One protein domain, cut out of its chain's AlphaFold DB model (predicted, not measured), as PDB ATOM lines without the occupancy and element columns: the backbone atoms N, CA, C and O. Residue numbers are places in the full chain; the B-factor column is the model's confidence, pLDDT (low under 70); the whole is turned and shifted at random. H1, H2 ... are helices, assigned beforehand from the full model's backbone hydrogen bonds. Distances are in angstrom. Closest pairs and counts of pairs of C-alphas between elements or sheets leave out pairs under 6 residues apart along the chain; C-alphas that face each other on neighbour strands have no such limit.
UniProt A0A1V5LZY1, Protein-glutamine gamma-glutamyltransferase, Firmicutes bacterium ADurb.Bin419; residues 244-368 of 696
ATOM      1  N   TYR A 244     162.001 195.869 183.900       92.50
ATOM      2  CA  TYR A 244     162.911 196.919 183.421       92.50
ATOM      3  C   TYR A 244     164.191 196.434 182.731       92.50
ATOM      4  O   TYR A 244     165.070 197.255 182.477       92.50
ATOM      5  N   ILE A 245     164.305 195.151 182.361       91.38
ATOM      6  CA  ILE A 245     165.491 194.688 181.622       91.38
ATOM      7  C   ILE A 245     165.618 195.452 180.297       91.38
ATOM      8  O   ILE A 245     166.711 195.879 179.935       91.38
ATOM      9  N   TYR A 246     164.509 195.728 179.606       93.56
ATOM     10  CA  TYR A 246     164.557 196.509 178.369       93.56
ATOM     11  C   TYR A 246     164.975 197.962 178.583       93.56
ATOM     12  O   TYR A 246     165.760 198.480 177.795       93.56
ATOM     13  N   ASP A 247     164.494 198.613 179.645       93.50
ATOM     14  CA  ASP A 247     164.886 199.986 179.973       93.50
ATOM     15  C   ASP A 247     166.385 200.067 180.325       93.50
ATOM     16  O   ASP A 247     167.070 200.982 179.871       93.50
ATOM     17  N   GLU A 248     166.922 199.083 181.055       92.00
ATOM     18  CA  GLU A 248     168.356 198.981 181.367       92.00
ATOM     19  C   GLU A 248     169.207 198.840 180.095       92.00
ATOM     20  O   GLU A 248     170.177 199.577 179.899       92.00
ATOM     21  N   TYR A 249     168.825 197.932 179.191       90.38
ATOM     22  CA  TYR A 249     169.530 197.749 177.921       90.38
ATOM     23  C   TYR A 249     169.379 198.949 176.982       90.38
ATOM     24  O   TYR A 249     170.302 199.243 176.214       90.38
ATOM     25  N   LEU A 250     168.231 199.633 177.011       92.31
ATOM     26  CA  LEU A 250     167.991 200.847 176.235       92.31
ATOM     27  C   LEU A 250     168.928 201.959 176.699       92.31
ATOM     28  O   LEU A 250     169.596 202.579 175.875       92.31
ATOM     29  N   GLU A 251     169.026 202.155 178.010       91.06
ATOM     30  CA  GLU A 251     169.898 203.149 178.630       91.06
ATOM     31  C   GLU A 251     171.384 202.877 178.345       91.06
ATOM     32  O   GLU A 251     172.119 203.788 177.951       91.06
ATOM     33  N   ASP A 252     171.823 201.619 178.453       88.44
ATOM     34  CA  ASP A 252     173.177 201.199 178.067       88.44
ATOM     35  C   ASP A 252     173.452 201.468 176.577       88.44
ATOM     36  O   ASP A 252     174.495 202.017 176.215       88.44
ATOM     37  N   SER A 253     172.496 201.151 175.700       88.19
ATOM     38  CA  SER A 253     172.637 201.345 174.250       88.19
ATOM     39  C   SER A 253     172.725 202.831 173.881       88.19
ATOM     40  O   SER A 253     173.604 203.236 173.120       88.19
ATOM     41  N   VAL A 254     171.875 203.667 174.476       89.38
ATOM     42  CA  VAL A 254     171.904 205.128 174.312       89.38
ATOM     43  C   VAL A 254     173.227 205.711 174.823       89.38
ATOM     44  O   VAL A 254     173.870 206.502 174.132       89.38
ATOM     45  N   THR A 255     173.696 205.262 175.990       87.19
ATOM     46  CA  THR A 255     174.990 205.678 176.556       87.19
ATOM     47  C   THR A 255     176.154 205.281 175.646       87.19
ATOM     48  O   THR A 255     177.077 206.073 175.430       87.19
ATOM     49  N   LYS A 256     176.104 204.085 175.046       84.62
ATOM     50  CA  LYS A 256     177.101 203.625 174.070       84.62
ATOM     51  C   LYS A 256     177.153 204.529 172.844       84.62
ATOM     52  O   LYS A 256     178.261 204.919 172.482       84.62
ATOM     53  N   VAL A 257     176.012 204.930 172.267       83.50
ATOM     54  CA  VAL A 257     175.982 205.902 171.154       83.50
ATOM     55  C   VAL A 257     176.684 207.186 171.570       83.50
ATOM     56  O   VAL A 257     177.627 207.608 170.902       83.50
ATOM     57  N   THR A 258     176.282 207.781 172.696       82.56
ATOM     58  CA  THR A 258     176.857 209.051 173.154       82.56
ATOM     59  C   THR A 258     178.362 208.935 173.410       82.56
ATOM     60  O   THR A 258     179.130 209.813 173.012       82.56
ATOM     61  N   SER A 259     178.820 207.823 173.991       80.88
ATOM     62  CA  SER A 259     180.249 207.570 174.207       80.88
ATOM     63  C   SER A 259     181.027 207.368 172.898       80.88
ATOM     64  O   SER A 259     182.177 207.799 172.793       80.88
ATOM     65  N   SER A 260     180.412 206.739 171.892       79.19
ATOM     66  CA  SER A 260     181.000 206.519 170.568       79.19
ATOM     67  C   SER A 260     181.091 207.815 169.776       79.19
ATOM     68  O   SER A 260     182.127 208.056 169.163       79.19
ATOM     69  N   ILE A 261     180.072 208.680 169.862       78.88
ATOM     70  CA  ILE A 261     180.137 210.054 169.353       78.88
ATOM     71  C   ILE A 261     181.339 210.738 169.997       78.88
ATOM     72  O   ILE A 261     182.263 211.118 169.292       78.88
ATOM     73  N   TYR A 262     181.406 210.787 171.328       75.88
ATOM     74  CA  TYR A 262     182.510 211.433 172.039       75.88
ATOM     75  C   TYR A 262     183.900 210.927 171.605       75.88
ATOM     76  O   TYR A 262     184.806 211.720 171.347       75.88
ATOM     77  N   LYS A 263     184.077 209.607 171.477       73.25
ATOM     78  CA  LYS A 263     185.336 209.000 171.012       73.25
ATOM     79  C   LYS A 263     185.650 209.335 169.554       73.25
ATOM     80  O   LYS A 263     186.806 209.638 169.252       73.25
ATOM     81  N   GLY A 264     184.655 209.284 168.669       68.75
ATOM     82  CA  GLY A 264     184.793 209.655 167.260       68.75
ATOM     83  C   GLY A 264     185.192 211.121 167.109       68.75
ATOM     84  O   GLY A 264     186.181 211.426 166.444       68.75
ATOM     85  N   LEU A 265     184.510 212.006 167.843       68.56
ATOM     86  CA  LEU A 265     184.822 213.431 167.935       68.56
ATOM     87  C   LEU A 265     186.265 213.663 168.394       68.56
ATOM     88  O   LEU A 265     187.027 214.366 167.732       68.56
ATOM     89  N   LYS A 266     186.660 213.043 169.512       69.12
ATOM     90  CA  LYS A 266     188.014 213.163 170.063       69.12
ATOM     91  C   LYS A 266     189.074 212.721 169.058       69.12
ATOM     92  O   LYS A 266     190.033 213.453 168.825       69.12
ATOM     93  N   SER A 267     188.866 211.568 168.429       65.50
ATOM     94  CA  SER A 267     189.801 211.010 167.447       65.50
ATOM     95  C   SER A 267     189.963 211.928 166.231       65.50
ATOM     96  O   SER A 267     191.076 212.124 165.748       65.50
ATOM     97  N   ALA A 268     188.876 212.540 165.757       64.19
ATOM     98  CA  ALA A 268     188.914 213.450 164.617       64.19
ATOM     99  C   ALA A 268     189.601 214.789 164.917       64.19
ATOM    100  O   ALA A 268     190.341 215.300 164.073       64.19
ATOM    101  N   VAL A 269     189.385 215.343 166.114       64.38
ATOM    102  CA  VAL A 269     190.050 216.572 166.575       64.38
ATOM    103  C   VAL A 269     191.556 216.340 166.739       64.38
ATOM    104  O   VAL A 269     192.353 217.134 166.233       64.38
ATOM    105  N   GLU A 270     191.951 215.231 167.377       66.75
ATOM    106  CA  GLU A 270     193.359 214.845 167.567       66.75
ATOM    107  C   GLU A 270     194.074 214.600 166.230       66.75
ATOM    108  O   GLU A 270     195.178 215.102 166.022       66.75
ATOM    109  N   TYR A 271     193.435 213.896 165.290       63.81
ATOM    110  CA  TYR A 271     194.013 213.620 163.969       63.81
ATOM    111  C   TYR A 271     194.302 214.895 163.158       63.81
ATOM    112  O   TYR A 271     195.202 214.904 162.318       63.81
ATOM    113  N   ARG A 272     193.556 215.983 163.395       66.06
ATOM    114  CA  ARG A 272     193.616 217.205 162.576       66.06
ATOM    115  C   ARG A 272     194.282 218.409 163.255       66.06
ATOM    116  O   ARG A 272     194.278 219.485 162.664       66.06
ATOM    117  N   ASN A 273     194.905 218.239 164.429       61.31
ATOM    118  CA  ASN A 273     195.672 219.285 165.139       61.31
ATOM    119  C   ASN A 273     194.901 220.606 165.371       61.31
ATOM    120  O   ASN A 273     195.488 221.691 165.344       61.31
ATOM    121  N   LEU A 274     193.589 220.540 165.604       62.56
ATOM    122  CA  LEU A 274     192.811 221.721 165.995       62.56
ATOM    123  C   LEU A 274     193.217 222.141 167.423       62.56
ATOM    124  O   LEU A 274     193.356 221.284 168.298       62.56
ATOM    125  N   GLN A 275     193.455 223.440 167.665       54.59
ATOM    126  CA  GLN A 275     193.841 223.924 168.998       54.59
ATOM    127  C   GLN A 275     192.744 223.605 170.021       54.59
ATOM    128  O   GLN A 275     191.585 223.974 169.849       54.59
ATOM    129  N   ASN A 276     193.130 222.885 171.073       51.50
ATOM    130  CA  ASN A 276     192.235 222.327 172.075       51.50
ATOM    131  C   ASN A 276     192.338 223.146 173.369       51.50
ATOM    132  O   ASN A 276     193.178 222.858 174.219       51.50
ATOM    133  N   ASP A 277     191.475 224.149 173.534       48.19
ATOM    134  CA  ASP A 277     191.440 225.017 174.725       48.19
ATOM    135  C   ASP A 277     190.749 224.364 175.945       48.19
ATOM    136  O   ASP A 277     190.308 225.043 176.868       48.19
ATOM    137  N   GLY A 278     190.637 223.031 175.992       46.41
ATOM    138  CA  GLY A 278     190.237 222.275 177.190       46.41
ATOM    139  C   GLY A 278     188.751 222.338 177.587       46.41
ATOM    140  O   GLY A 278     188.304 221.466 178.325       46.41
ATOM    141  N   TYR A 279     187.973 223.290 177.059       49.25
ATOM    142  CA  TYR A 279     186.522 223.436 177.293       49.25
ATOM    143  C   TYR A 279     185.636 222.716 176.252       49.25
ATOM    144  O   TYR A 279     184.418 222.718 176.367       49.25
ATOM    145  N   PHE A 280     186.229 222.051 175.254       53.00
ATOM    146  CA  PHE A 280     185.547 221.505 174.062       53.00
ATOM    147  C   PHE A 280     184.473 220.427 174.306       53.00
ATOM    148  O   PHE A 280     183.704 220.097 173.405       53.00
ATOM    149  N   TRP A 281     184.450 219.831 175.495       54.31
ATOM    150  CA  TRP A 281     183.764 218.564 175.752       54.31
ATOM    151  C   TRP A 281     182.575 218.679 176.711       54.31
ATOM    152  O   TRP A 281     181.791 217.738 176.796       54.31
ATOM    153  N   SER A 282     182.449 219.794 177.442       50.31
ATOM    154  CA  SER A 282     181.426 219.973 178.485       50.31
ATOM    155  C   SER A 282     180.049 220.365 177.955       50.31
ATOM    156  O   SER A 282     179.071 220.223 178.685       50.31
ATOM    157  N   ASP A 283     179.976 220.840 176.707       53.03
ATOM    158  CA  ASP A 283     178.803 221.554 176.185       53.03
ATOM    159  C   ASP A 283     177.962 220.719 175.207       53.03
ATOM    160  O   ASP A 283     176.917 221.175 174.741       53.03
ATOM    161  N   MET A 284     178.372 219.482 174.900       63.16
ATOM    162  CA  MET A 284     177.501 218.553 174.182       63.16
ATOM    163  C   MET A 284     176.367 218.151 175.126       63.16
ATOM    164  O   MET A 284     176.577 217.402 176.083       63.16
ATOM    165  N   TYR A 285     175.163 218.664 174.876       71.12
ATOM    166  CA  TYR A 285     174.008 218.402 175.724       71.12
ATOM    167  C   TYR A 285     173.596 216.935 175.586       71.12
ATOM    168  O   TYR A 285     172.806 216.564 174.720       71.12
ATOM    169  N   GLU A 286     174.108 216.085 176.476       74.50
ATOM    170  CA  GLU A 286     173.782 214.656 176.536       74.50
ATOM    171  C   GLU A 286     172.262 214.416 176.504       74.50
ATOM    172  O   GLU A 286     171.777 213.497 175.845       74.50
ATOM    173  N   LEU A 287     171.494 215.301 177.145       80.94
ATOM    174  CA  LEU A 287     170.032 215.297 177.134       80.94
ATOM    175  C   LEU A 287     169.425 215.478 175.732       80.94
ATOM    176  O   LEU A 287     168.414 214.847 175.430       80.94
ATOM    177  N   GLU A 288     170.012 216.310 174.871       85.25
ATOM    178  CA  GLU A 288     169.526 216.520 173.501       85.25
ATOM    179  C   GLU A 288     169.816 215.309 172.617       85.25
ATOM    180  O   GLU A 288     168.926 214.859 171.900       85.25
ATOM    181  N   LEU A 289     171.013 214.725 172.724       85.69
ATOM    182  CA  LEU A 289     171.356 213.484 172.021       85.69
ATOM    183  C   LEU A 289     170.417 212.340 172.413       85.69
ATOM    184  O   LEU A 289     169.881 211.643 171.551       85.69
ATOM    185  N   ARG A 290     170.170 212.186 173.719       88.94
ATOM    186  CA  ARG A 290     169.198 211.228 174.264       88.94
ATOM    187  C   ARG A 290     167.813 211.462 173.687       88.94
ATOM    188  O   ARG A 290     167.191 210.525 173.202       88.94
ATOM    189  N   LYS A 291     167.353 212.713 173.685       90.25
ATOM    190  CA  LYS A 291     166.058 213.081 173.116       90.25
ATOM    191  C   LYS A 291     165.973 212.740 171.628       90.25
ATOM    192  O   LYS A 291     164.982 212.159 171.212       90.25
ATOM    193  N   ILE A 292     167.006 213.032 170.838       90.94
ATOM    194  CA  ILE A 292     167.050 212.678 169.412       90.94
ATOM    195  C   ILE A 292     166.888 211.165 169.227       90.94
ATOM    196  O   ILE A 292     166.049 210.737 168.437       90.94
ATOM    197  N   MET A 293     167.642 210.354 169.972       90.06
ATOM    198  CA  MET A 293     167.556 208.893 169.882       90.06
ATOM    199  C   MET A 293     166.182 208.362 170.306       90.06
ATOM    200  O   MET A 293     165.607 207.520 169.621       90.06
ATOM    201  N   LEU A 294     165.635 208.871 171.411       89.94
ATOM    202  CA  LEU A 294     164.385 208.373 171.988       89.94
ATOM    203  C   LEU A 294     163.130 208.899 171.280       89.94
ATOM    204  O   LEU A 294     162.134 208.183 171.236       89.94
ATOM    205  N   ASP A 295     163.158 210.089 170.679       91.81
ATOM    206  CA  ASP A 295     162.002 210.674 169.980       91.81
ATOM    207  C   ASP A 295     161.930 210.251 168.502       91.81
ATOM    208  O   ASP A 295     160.894 210.425 167.856       91.81
ATOM    209  N   SER A 296     162.999 209.661 167.959       91.12
ATOM    210  CA  SER A 296     163.044 209.257 166.552       91.12
ATOM    211  C   SER A 296     162.085 208.093 166.241       91.12
ATOM    212  O   SER A 296     162.032 207.118 166.999       91.12
ATOM    213  N   PRO A 297     161.325 208.160 165.127       89.50
ATOM    214  CA  PRO A 297     160.374 207.117 164.734       89.50
ATOM    215  C   PRO A 297     161.011 205.943 163.975       89.50
ATOM    216  O   PRO A 297     160.432 204.863 163.944       89.50
ATOM    217  N   ASN A 298     162.167 206.142 163.337       91.44
ATOM    218  CA  ASN A 298     162.891 205.119 162.575       91.44
ATOM    219  C   ASN A 298     164.393 205.456 162.490       91.44
ATOM    220  O   ASN A 298     164.820 206.532 162.924       91.44
ATOM    221  N   THR A 299     165.195 204.533 161.948       89.50
ATOM    222  CA  THR A 299     166.663 204.650 161.893       89.50
ATOM    223  C   THR A 299     167.110 205.806 161.003       89.50
ATOM    224  O   THR A 299     168.014 206.545 161.376       89.50
ATOM    225  N   GLU A 300     166.443 206.021 159.868       90.50
ATOM    226  CA  GLU A 300     166.750 207.111 158.936       90.50
ATOM    227  C   GLU A 300     166.519 208.490 159.570       90.50
ATOM    228  O   GLU A 300     167.370 209.378 159.478       90.50
ATOM    229  N   SER A 301     165.401 208.662 160.278       91.88
ATOM    230  CA  SER A 301     165.105 209.882 161.026       91.88
ATOM    231  C   SER A 301     166.097 210.077 162.164       91.88
ATOM    232  O   SER A 301     166.559 211.197 162.361       91.88
ATOM    233  N   MET A 302     166.458 209.010 162.882       91.81
ATOM    234  CA  MET A 302     167.461 209.075 163.946       91.81
ATOM    235  C   MET A 302     168.811 209.528 163.398       91.81
ATOM    236  O   MET A 302     169.390 210.485 163.909       91.81
ATOM    237  N   ARG A 303     169.263 208.909 162.302       89.00
ATOM    238  CA  ARG A 303     170.499 209.254 161.596       89.00
ATOM    239  C   ARG A 303     170.482 210.701 161.117       89.00
ATOM    240  O   ARG A 303     171.455 211.421 161.317       89.00
ATOM    241  N   THR A 304     169.378 211.139 160.520       90.44
ATOM    242  CA  THR A 304     169.233 212.496 159.978       90.44
ATOM    243  C   THR A 304     169.219 213.546 161.085       90.44
ATOM    244  O   THR A 304     169.954 214.528 161.017       90.44
ATOM    245  N   SER A 305     168.414 213.348 162.132       92.31
ATOM    246  CA  SER A 305     168.327 214.274 163.264       92.31
ATOM    247  C   SER A 305     169.641 214.351 164.034       92.31
ATOM    248  O   SER A 305     170.078 215.450 164.373       92.31
ATOM    249  N   LEU A 306     170.297 213.209 164.253       89.69
ATOM    250  CA  LEU A 306     171.609 213.160 164.883       89.69
ATOM    251  C   LEU A 306     172.674 213.821 164.002       89.69
ATOM    252  O   LEU A 306     173.463 214.618 164.494       89.69
ATOM    253  N   GLY A 307     172.661 213.556 162.696       88.38
ATOM    254  CA  GLY A 307     173.574 214.182 161.745       88.38
ATOM    255  C   GLY A 307     173.441 215.703 161.731       88.38
ATOM    256  O   GLY A 307     174.430 216.403 161.914       88.38
ATOM    257  N   ASN A 308     172.215 216.220 161.615       88.75
ATOM    258  CA  ASN A 308     171.942 217.660 161.653       88.75
ATOM    259  C   ASN A 308     172.385 218.300 162.973       88.75
ATOM    260  O   ASN A 308     172.925 219.405 162.974       88.75
ATOM    261  N   TYR A 309     172.163 217.610 164.095       87.88
ATOM    262  CA  TYR A 309     172.630 218.064 165.401       87.88
ATOM    263  C   TYR A 309     174.151 218.206 165.434       87.88
ATOM    264  O   TYR A 309     174.663 219.261 165.806       87.88
ATOM    265  N   LEU A 310     174.863 217.171 164.984       82.50
ATOM    266  CA  LEU A 310     176.320 217.161 164.971       82.50
ATOM    267  C   LEU A 310     176.885 218.209 164.003       82.50
ATOM    268  O   LEU A 310     177.794 218.929 164.396       82.50
ATOM    269  N   VAL A 311     176.324 218.371 162.795       83.00
ATOM    270  CA  VAL A 311     176.742 219.429 161.849       83.00
ATOM    271  C   VAL A 311     176.618 220.806 162.502       83.00
ATOM    272  O   VAL A 311     177.581 221.563 162.510       83.00
ATOM    273  N   ASN A 312     175.471 221.119 163.111       81.94
ATOM    274  CA  ASN A 312     175.268 222.410 163.775       81.94
ATOM    275  C   ASN A 312     176.243 222.620 164.943       81.94
ATOM    276  O   ASN A 312     176.779 223.717 165.114       81.94
ATOM    277  N   TYR A 313     176.481 221.567 165.729       78.00
ATOM    278  CA  TYR A 313     177.446 221.579 166.823       78.00
ATOM    279  C   TYR A 313     178.855 221.897 166.301       78.00
ATOM    280  O   TYR A 313     179.485 222.829 166.795       78.00
ATOM    281  N   PHE A 314     179.315 221.227 165.242       73.62
ATOM    282  CA  PHE A 314     180.632 221.467 164.644       73.62
ATOM    283  C   PHE A 314     180.772 222.830 163.965       73.62
ATOM    284  O   PHE A 314     181.770 223.523 164.177       73.62
ATOM    285  N   SER A 315     179.757 223.259 163.214       72.75
ATOM    286  CA  SER A 315     179.747 224.557 162.534       72.75
ATOM    287  C   SER A 315     179.910 225.720 163.516       72.75
ATOM    288  O   SER A 315     180.496 226.750 163.169       72.75
ATOM    289  N   SER A 316     179.435 225.552 164.757       72.50
ATOM    290  CA  SER A 316     179.595 226.539 165.828       72.50
ATOM    291  C   SER A 316     181.024 226.633 166.392       72.50
ATOM    292  O   SER A 316     181.347 227.621 167.050       72.50
ATOM    293  N   MET A 317     181.894 225.656 166.107       65.25
ATOM    294  CA  MET A 317     183.233 225.537 166.703       65.25
ATOM    295  C   MET A 317     184.392 225.990 165.818       65.25
ATOM    296  O   MET A 317     185.481 226.245 166.329       65.25
ATOM    297  N   LEU A 318     184.214 226.034 164.497       65.06
ATOM    298  CA  LEU A 318     185.331 226.205 163.566       65.06
ATOM    299  C   LEU A 318     185.501 227.655 163.098       65.06
ATOM    300  O   LEU A 318     184.546 228.360 162.768       65.06
ATOM    301  N   SER A 319     186.759 228.078 162.979       62.31
ATOM    302  CA  SER A 319     187.182 229.368 162.419       62.31
ATOM    303  C   SER A 319     187.598 229.195 160.951       62.31
ATOM    304  O   SER A 319     188.785 229.195 160.638       62.31
ATOM    305  N   MET A 320     186.638 228.970 160.051       67.38
ATOM    306  CA  MET A 320     186.870 228.685 158.618       67.38
ATOM    307  C   MET A 320     185.880 229.461 157.723       67.38
ATOM    308  O   MET A 320     185.040 230.201 158.240       67.38
ATOM    309  N   SER A 321     185.965 229.333 156.394       70.31
ATOM    310  CA  SER A 321     184.922 229.848 155.489       70.31
ATOM    311  C   SER A 321     183.673 228.952 155.512       70.31
ATOM    312  O   SER A 321     183.786 227.757 155.773       70.31
ATOM    313  N   ASP A 322     182.481 229.502 155.250       73.12
ATOM    314  CA  ASP A 322     181.213 228.760 155.393       73.12
ATOM    315  C   ASP A 322     181.136 227.493 154.517       73.12
ATOM    316  O   ASP A 322     180.585 226.478 154.940       73.12
ATOM    317  N   GLU A 323     181.731 227.516 153.321       73.44
ATOM    318  CA  GLU A 323     181.750 226.369 152.401       73.44
ATOM    319  C   GLU A 323     182.719 225.269 152.868       73.44
ATOM    320  O   GLU A 323     182.383 224.082 152.845       73.44
ATOM    321  N   GLU A 324     183.897 225.654 153.365       68.62
ATOM    322  CA  GLU A 324     184.869 224.708 153.919       68.62
ATOM    323  C   GLU A 324     184.373 224.100 155.236       68.62
ATOM    324  O   GLU A 324     184.566 222.903 155.443       68.62
ATOM    325  N   LYS A 325     183.682 224.884 156.081       69.31
ATOM    326  CA  LYS A 325     183.009 224.388 157.295       69.31
ATOM    327  C   LYS A 325     181.987 223.319 156.959       69.31
ATOM    328  O   LYS A 325     182.076 222.205 157.461       69.31
ATOM    329  N   LEU A 326     181.048 223.633 156.068       71.00
ATOM    330  CA  LEU A 326     179.936 222.739 155.767       71.00
ATOM    331  C   LEU A 326     180.417 221.402 155.181       71.00
ATOM    332  O   LEU A 326     179.911 220.340 155.541       71.00
ATOM    333  N   ASN A 327     181.403 221.431 154.279       74.31
ATOM    334  CA  ASN A 327     181.934 220.208 153.675       74.31
ATOM    335  C   ASN A 327     182.771 219.378 154.669       74.31
ATOM    336  O   ASN A 327     182.714 218.143 154.667       74.31
ATOM    337  N   PHE A 328     183.523 220.058 155.543       69.81
ATOM    338  CA  PHE A 328     184.263 219.432 156.635       69.81
ATOM    339  C   PHE A 328     183.319 218.721 157.611       69.81
ATOM    340  O   PHE A 328     183.491 217.526 157.867       69.81
ATOM    341  N   ASP A 329     182.284 219.423 158.073       73.12
ATOM    342  CA  ASP A 329     181.309 218.923 159.041       73.12
ATOM    343  C   ASP A 329     180.551 217.717 158.482       73.12
ATOM    344  O   ASP A 329     180.459 216.686 159.142       73.12
ATOM    345  N   ASN A 330     180.088 217.781 157.231       78.44
ATOM    346  CA  ASN A 330     179.373 216.669 156.601       78.44
ATOM    347  C   ASN A 330     180.227 215.397 156.480       78.44
ATOM    348  O   ASN A 330     179.720 214.294 156.691       78.44
ATOM    349  N   THR A 331     181.516 215.533 156.158       80.12
ATOM    350  CA  THR A 331     182.427 214.381 156.060       80.12
ATOM    351  C   THR A 331     182.657 213.757 157.434       80.12
ATOM    352  O   THR A 331     182.524 212.546 157.596       80.12
ATOM    353  N   LEU A 332     182.934 214.591 158.439       75.31
ATOM    354  CA  LEU A 332     183.187 214.151 159.805       75.31
ATOM    355  C   LEU A 332     181.953 213.507 160.454       75.31
ATOM    356  O   LEU A 332     182.050 212.458 161.089       75.31
ATOM    357  N   VAL A 333     180.779 214.113 160.270       81.12
ATOM    358  CA  VAL A 333     179.499 213.574 160.743       81.12
ATOM    359  C   VAL A 333     179.208 212.237 160.087       81.12
ATOM    360  O   VAL A 333     178.815 211.301 160.781       81.12
ATOM    361  N   LYS A 334     179.444 212.114 158.777       82.44
ATOM    362  CA  LYS A 334     179.280 210.842 158.076       82.44
ATOM    363  C   LYS A 334     180.196 209.762 158.654       82.44
ATOM    364  O   LYS A 334     179.698 208.698 158.991       82.44
ATOM    365  N   GLU A 335     181.485 210.046 158.842       78.25
ATOM    366  CA  GLU A 335     182.439 209.106 159.457       78.25
ATOM    367  C   GLU A 335     182.013 208.692 160.876       78.25
ATOM    368  O   GLU A 335     182.104 207.518 161.231       78.25
ATOM    369  N   CYS A 336     181.500 209.630 161.683       78.62
ATOM    370  CA  CYS A 336     180.997 209.335 163.027       78.62
ATOM    371  C   CYS A 336     179.744 208.448 162.999       78.62
ATOM    372  O   CYS A 336     179.664 207.485 163.762       78.62
ATOM    373  N   LEU A 337     178.772 208.758 162.137       81.38
ATOM    374  CA  LEU A 337     177.547 207.966 161.984       81.38
ATOM    375  C   LEU A 337     177.859 206.564 161.453       81.38
ATOM    376  O   LEU A 337     177.371 205.587 162.013       81.38
ATOM    377  N   ASP A 338     178.727 206.465 160.444       80.69
ATOM    378  CA  ASP A 338     179.171 205.188 159.889       80.69
ATOM    379  C   ASP A 338     179.924 204.371 160.962       80.69
ATOM    380  O   ASP A 338     179.676 203.178 161.108       80.69
ATOM    381  N   TYR A 339     180.769 204.996 161.798       77.75
ATOM    382  CA  TYR A 339     181.431 204.312 162.920       77.75
ATOM    383  C   TYR A 339     180.437 203.746 163.942       77.75
ATOM    384  O   TYR A 339     180.637 202.629 164.421       77.75
ATOM    385  N   ILE A 340     179.382 204.496 164.277       76.25
ATOM    386  CA  ILE A 340     178.320 204.059 165.199       76.25
ATOM    387  C   ILE A 340     177.539 202.885 164.604       76.25
ATOM    388  O   ILE A 340     177.285 201.909 165.305       76.25
ATOM    389  N   GLU A 341     177.193 202.956 163.318       75.00
ATOM    390  CA  GLU A 341     176.486 201.885 162.607       75.00
ATOM    391  C   GLU A 341     177.344 200.621 162.458       75.00
ATOM    392  O   GLU A 341     176.829 199.511 162.567       75.00
ATOM    393  N   MET A 342     178.660 200.778 162.281       72.44
ATOM    394  CA  MET A 342     179.621 199.673 162.209       72.44
ATOM    395  C   MET A 342     179.893 199.004 163.564       72.44
ATOM    396  O   MET A 342     180.487 197.922 163.591       72.44
ATOM    397  N   GLN A 343     179.484 199.605 164.691       68.12
ATOM    398  CA  GLN A 343     179.468 198.899 165.973       68.12
ATOM    399  C   GLN A 343     178.343 197.854 165.936       68.12
ATOM    400  O   GLN A 343     177.230 198.095 166.403       68.12
ATOM    401  N   HIS A 344     178.627 196.673 165.386       60.81
ATOM    402  CA  HIS A 344     177.769 195.508 165.582       60.81
ATOM    403  C   HIS A 344     177.843 195.106 167.054       60.81
ATOM    404  O   HIS A 344     178.883 194.669 167.554       60.81
ATOM    405  N   ILE A 345     176.741 195.305 167.767       53.22
ATOM    406  CA  ILE A 345     176.651 195.070 169.205       53.22
ATOM    407  C   ILE A 345     175.887 193.752 169.383       53.22
ATOM    408  O   ILE A 345     174.670 193.751 169.537       53.22
ATOM    409  N   TYR A 346     176.644 192.644 169.370       51.09
ATOM    410  CA  TYR A 346     176.242 191.248 169.658       51.09
ATOM    411  C   TYR A 346     175.623 190.412 168.514       51.09
ATOM    412  O   TYR A 346     175.430 190.887 167.398       51.09
ATOM    413  N   GLU A 347     175.398 189.120 168.812       50.66
ATOM    414  CA  GLU A 347     175.097 187.986 167.907       50.66
ATOM    415  C   GLU A 347     173.915 188.191 166.933       50.66
ATOM    416  O   GLU A 347     173.839 187.485 165.932       50.66
ATOM    417  N   ASP A 348     173.047 189.187 167.151       53.09
ATOM    418  CA  ASP A 348     171.842 189.446 166.341       53.09
ATOM    419  C   ASP A 348     172.082 190.275 165.065       53.09
ATOM    420  O   ASP A 348     171.130 190.633 164.373       53.09
ATOM    421  N   SER A 349     173.332 190.607 164.720       60.44
ATOM    422  CA  SER A 349     173.729 191.384 163.520       60.44
ATOM    423  C   SER A 349     173.180 192.821 163.404       60.44
ATOM    424  O   SER A 349     173.627 193.563 162.528       60.44
ATOM    425  N   GLN A 350     172.290 193.246 164.309       69.50
ATOM    426  CA  GLN A 350     171.717 194.593 164.345       69.50
ATOM    427  C   GLN A 350     172.771 195.667 164.638       69.50
ATOM    428  O   GLN A 350     173.672 195.482 165.467       69.50
ATOM    429  N   ASN A 351     172.619 196.826 163.994       81.25
ATOM    430  CA  ASN A 351     173.375 198.018 164.380       81.25
ATOM    431  C   ASN A 351     172.750 198.698 165.611       81.25
ATOM    432  O   ASN A 351     171.630 198.401 166.037       81.25
ATOM    433  N   LEU A 352     173.483 199.642 166.200       82.88
ATOM    434  CA  LEU A 352     173.077 200.291 167.443       82.88
ATOM    435  C   LEU A 352     171.767 201.102 167.329       82.88
ATOM    436  O   LEU A 352     171.002 201.148 168.291       82.88
ATOM    437  N   PHE A 353     171.467 201.705 166.173       87.19
ATOM    438  CA  PHE A 353     170.214 202.446 165.976       87.19
ATOM    439  C   PHE A 353     169.004 201.517 165.882       87.19
ATOM    440  O   PHE A 353     167.977 201.787 166.503       87.19
ATOM    441  N   GLU A 354     169.129 200.404 165.157       87.50
ATOM    442  CA  GLU A 354     168.097 199.360 165.099       87.50
ATOM    443  C   GLU A 354     167.805 198.811 166.495       87.50
ATOM    444  O   GLU A 354     166.651 198.779 166.925       87.50
ATOM    445  N   ARG A 355     168.865 198.498 167.246       86.94
ATOM    446  CA  ARG A 355     168.766 198.012 168.622       86.94
ATOM    447  C   ARG A 355     168.014 198.985 169.533       86.94
ATOM    448  O   ARG A 355     167.170 198.546 170.312       86.94
ATOM    449  N   ILE A 356     168.293 200.289 169.447       90.69
ATOM    450  CA  ILE A 356     167.596 201.320 170.239       90.69
ATOM    451  C   ILE A 356     166.099 201.341 169.916       90.69
ATOM    452  O   ILE A 356     165.286 201.405 170.837       90.69
ATOM    453  N   LEU A 357     165.717 201.256 168.640       90.75
ATOM    454  CA  LEU A 357     164.304 201.243 168.248       90.75
ATOM    455  C   LEU A 357     163.585 199.988 168.745       90.75
ATOM    456  O   LEU A 357     162.501 200.099 169.319       90.75
ATOM    457  N   THR A 358     164.204 198.814 168.588       89.25
ATOM    458  CA  THR A 358     163.671 197.551 169.111       89.25
ATOM    459  C   THR A 358     163.497 197.617 170.629       89.25
ATOM    460  O   THR A 358     162.418 197.321 171.138       89.25
ATOM    461  N   LEU A 359     164.515 198.070 171.365       91.75
ATOM    462  CA  LEU A 359     164.454 198.206 172.822       91.75
ATOM    463  C   LEU A 359     163.404 199.214 173.280       91.75
ATOM    464  O   LEU A 359     162.683 198.939 174.235       91.75
ATOM    465  N   LYS A 360     163.269 200.348 172.588       92.44
ATOM    466  CA  LYS A 360     162.219 201.332 172.862       92.44
ATOM    467  C   LYS A 360     160.833 200.707 172.704       92.44
ATOM    468  O   LYS A 360     160.012 200.829 173.608       92.44
ATOM    469  N   GLN A 361     160.591 199.993 171.603       90.88
ATOM    470  CA  GLN A 361     159.317 199.314 171.359       90.88
ATOM    471  C   GLN A 361     159.020 198.249 172.427       90.88
ATOM    472  O   GLN A 361     157.904 198.194 172.947       90.88
ATOM    473  N   LEU A 362     160.014 197.432 172.791       92.00
ATOM    474  CA  LEU A 362     159.892 196.421 173.846       92.00
ATOM    475  C   LEU A 362     159.636 197.054 175.225       92.00
ATOM    476  O   LEU A 362     158.743 196.610 175.945       92.00
ATOM    477  N   ALA A 363     160.351 198.128 175.572       93.44
ATOM    478  CA  ALA A 363     160.188 198.850 176.833       93.44
ATOM    479  C   ALA A 363     158.829 199.564 176.931       93.44
ATOM    480  O   ALA A 363     158.185 199.532 177.980       93.44
ATOM    481  N   ASP A 364     158.356 200.196 175.850       91.25
ATOM    482  CA  ASP A 364     157.021 200.806 175.783       91.25
ATOM    483  C   ASP A 364     155.920 199.747 175.958       91.25
ATOM    484  O   ASP A 364     154.980 199.941 176.740       91.25
ATOM    485  N   ASN A 365     156.057 198.600 175.282       90.81
ATOM    486  CA  ASN A 365     155.134 197.475 175.422       90.81
ATOM    487  C   ASN A 365     155.130 196.919 176.853       90.81
ATOM    488  O   ASN A 365     154.061 196.804 177.457       90.81
ATOM    489  N   SER A 366     156.310 196.654 177.428       93.62
ATOM    490  CA  SER A 366     156.445 196.196 178.816       93.62
ATOM    491  C   SER A 366     155.769 197.173 179.781       93.62
ATOM    492  O   SER A 366     154.879 196.784 180.541       93.62
ATOM    493  N   ARG A 367     156.080 198.476 179.706       93.12
ATOM    494  CA  ARG A 367     155.467 199.503 180.570       93.12
ATOM    495  C   ARG A 367     153.941 199.530 180.455       93.12
ATOM    496  O   ARG A 367     153.257 199.631 181.478       93.12
ATOM    497  N   SER A 368     153.403 199.400 179.242       90.88
ATOM    498  CA  SER A 368     151.959 199.287 179.005       90.88
ATOM    499  C   SER A 368     151.363 198.046 179.681       90.88
ATOM    500  O   SER A 368     150.345 198.139 180.376       90.88
TER     501      SER A 368
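What this domain is: This is residues 244 to 368 of the 696 residues of the protein "Protein-glutamine gamma-glutamyltransferase" of Firmicutes bacterium ADurb.Bin419 (UniProt A0A1V5LZY1). An elongated helical body is built along one long helix, H1: H5 packs on its first half, H2 crosses near its middle, and H4 crosses its second half. H3 packs on H2 and H4 across from H1, folding back on both. The printed part has 125 residues with five named helices, H1 to H5 in order, and no named strand: all helix, its packing mostly crossed. It is compact, with a radius of gyration of the C-alphas of 15.6 A, and spans 50 by 26 by 26 A.

How they stand to each other: H1, residues 245 to 271, touches H2, residues 286 to 295, with residues 254 to 258 alone, the closest C-alphas being those of Val 254 and Arg 290, 6.7 A apart. H2 and H3, residues 299 to 315, form a helical hairpin at a shallow tilt of 26 degrees, closest at the C-alphas of Met 293 and Met 302, 5.9 A. H3 and H4, residues 322 to 342, form another at a steep tilt of 41 degrees; the C-alphas of Val 311 and Asp 329 are closest, 5.4 A. H5, residues 352 to 368, runs opposite ways to H1 at a shallow tilt of 26 degrees and touches its residues 246 to 257 alone, closest at the C-alphas of Tyr 246 and Ala 363, 5.2 A. H1 and H3 are apart. In all five helices every O i to N i+4 pair is within hydrogen-bond range.

Where its parts are: H1 runs 38.5 A from C-alpha 245 at (165.491, 194.688, 181.622), H4 29.9 A, and H5 24.1 A to C-alpha 368 at (151.959, 199.287, 179.005).

The domain as a whole: The printed part has no cut. The link from H1 to H2 is long, 14 residues. Residues 264 to 284 and 343 to 350 are among those with pLDDT under 70.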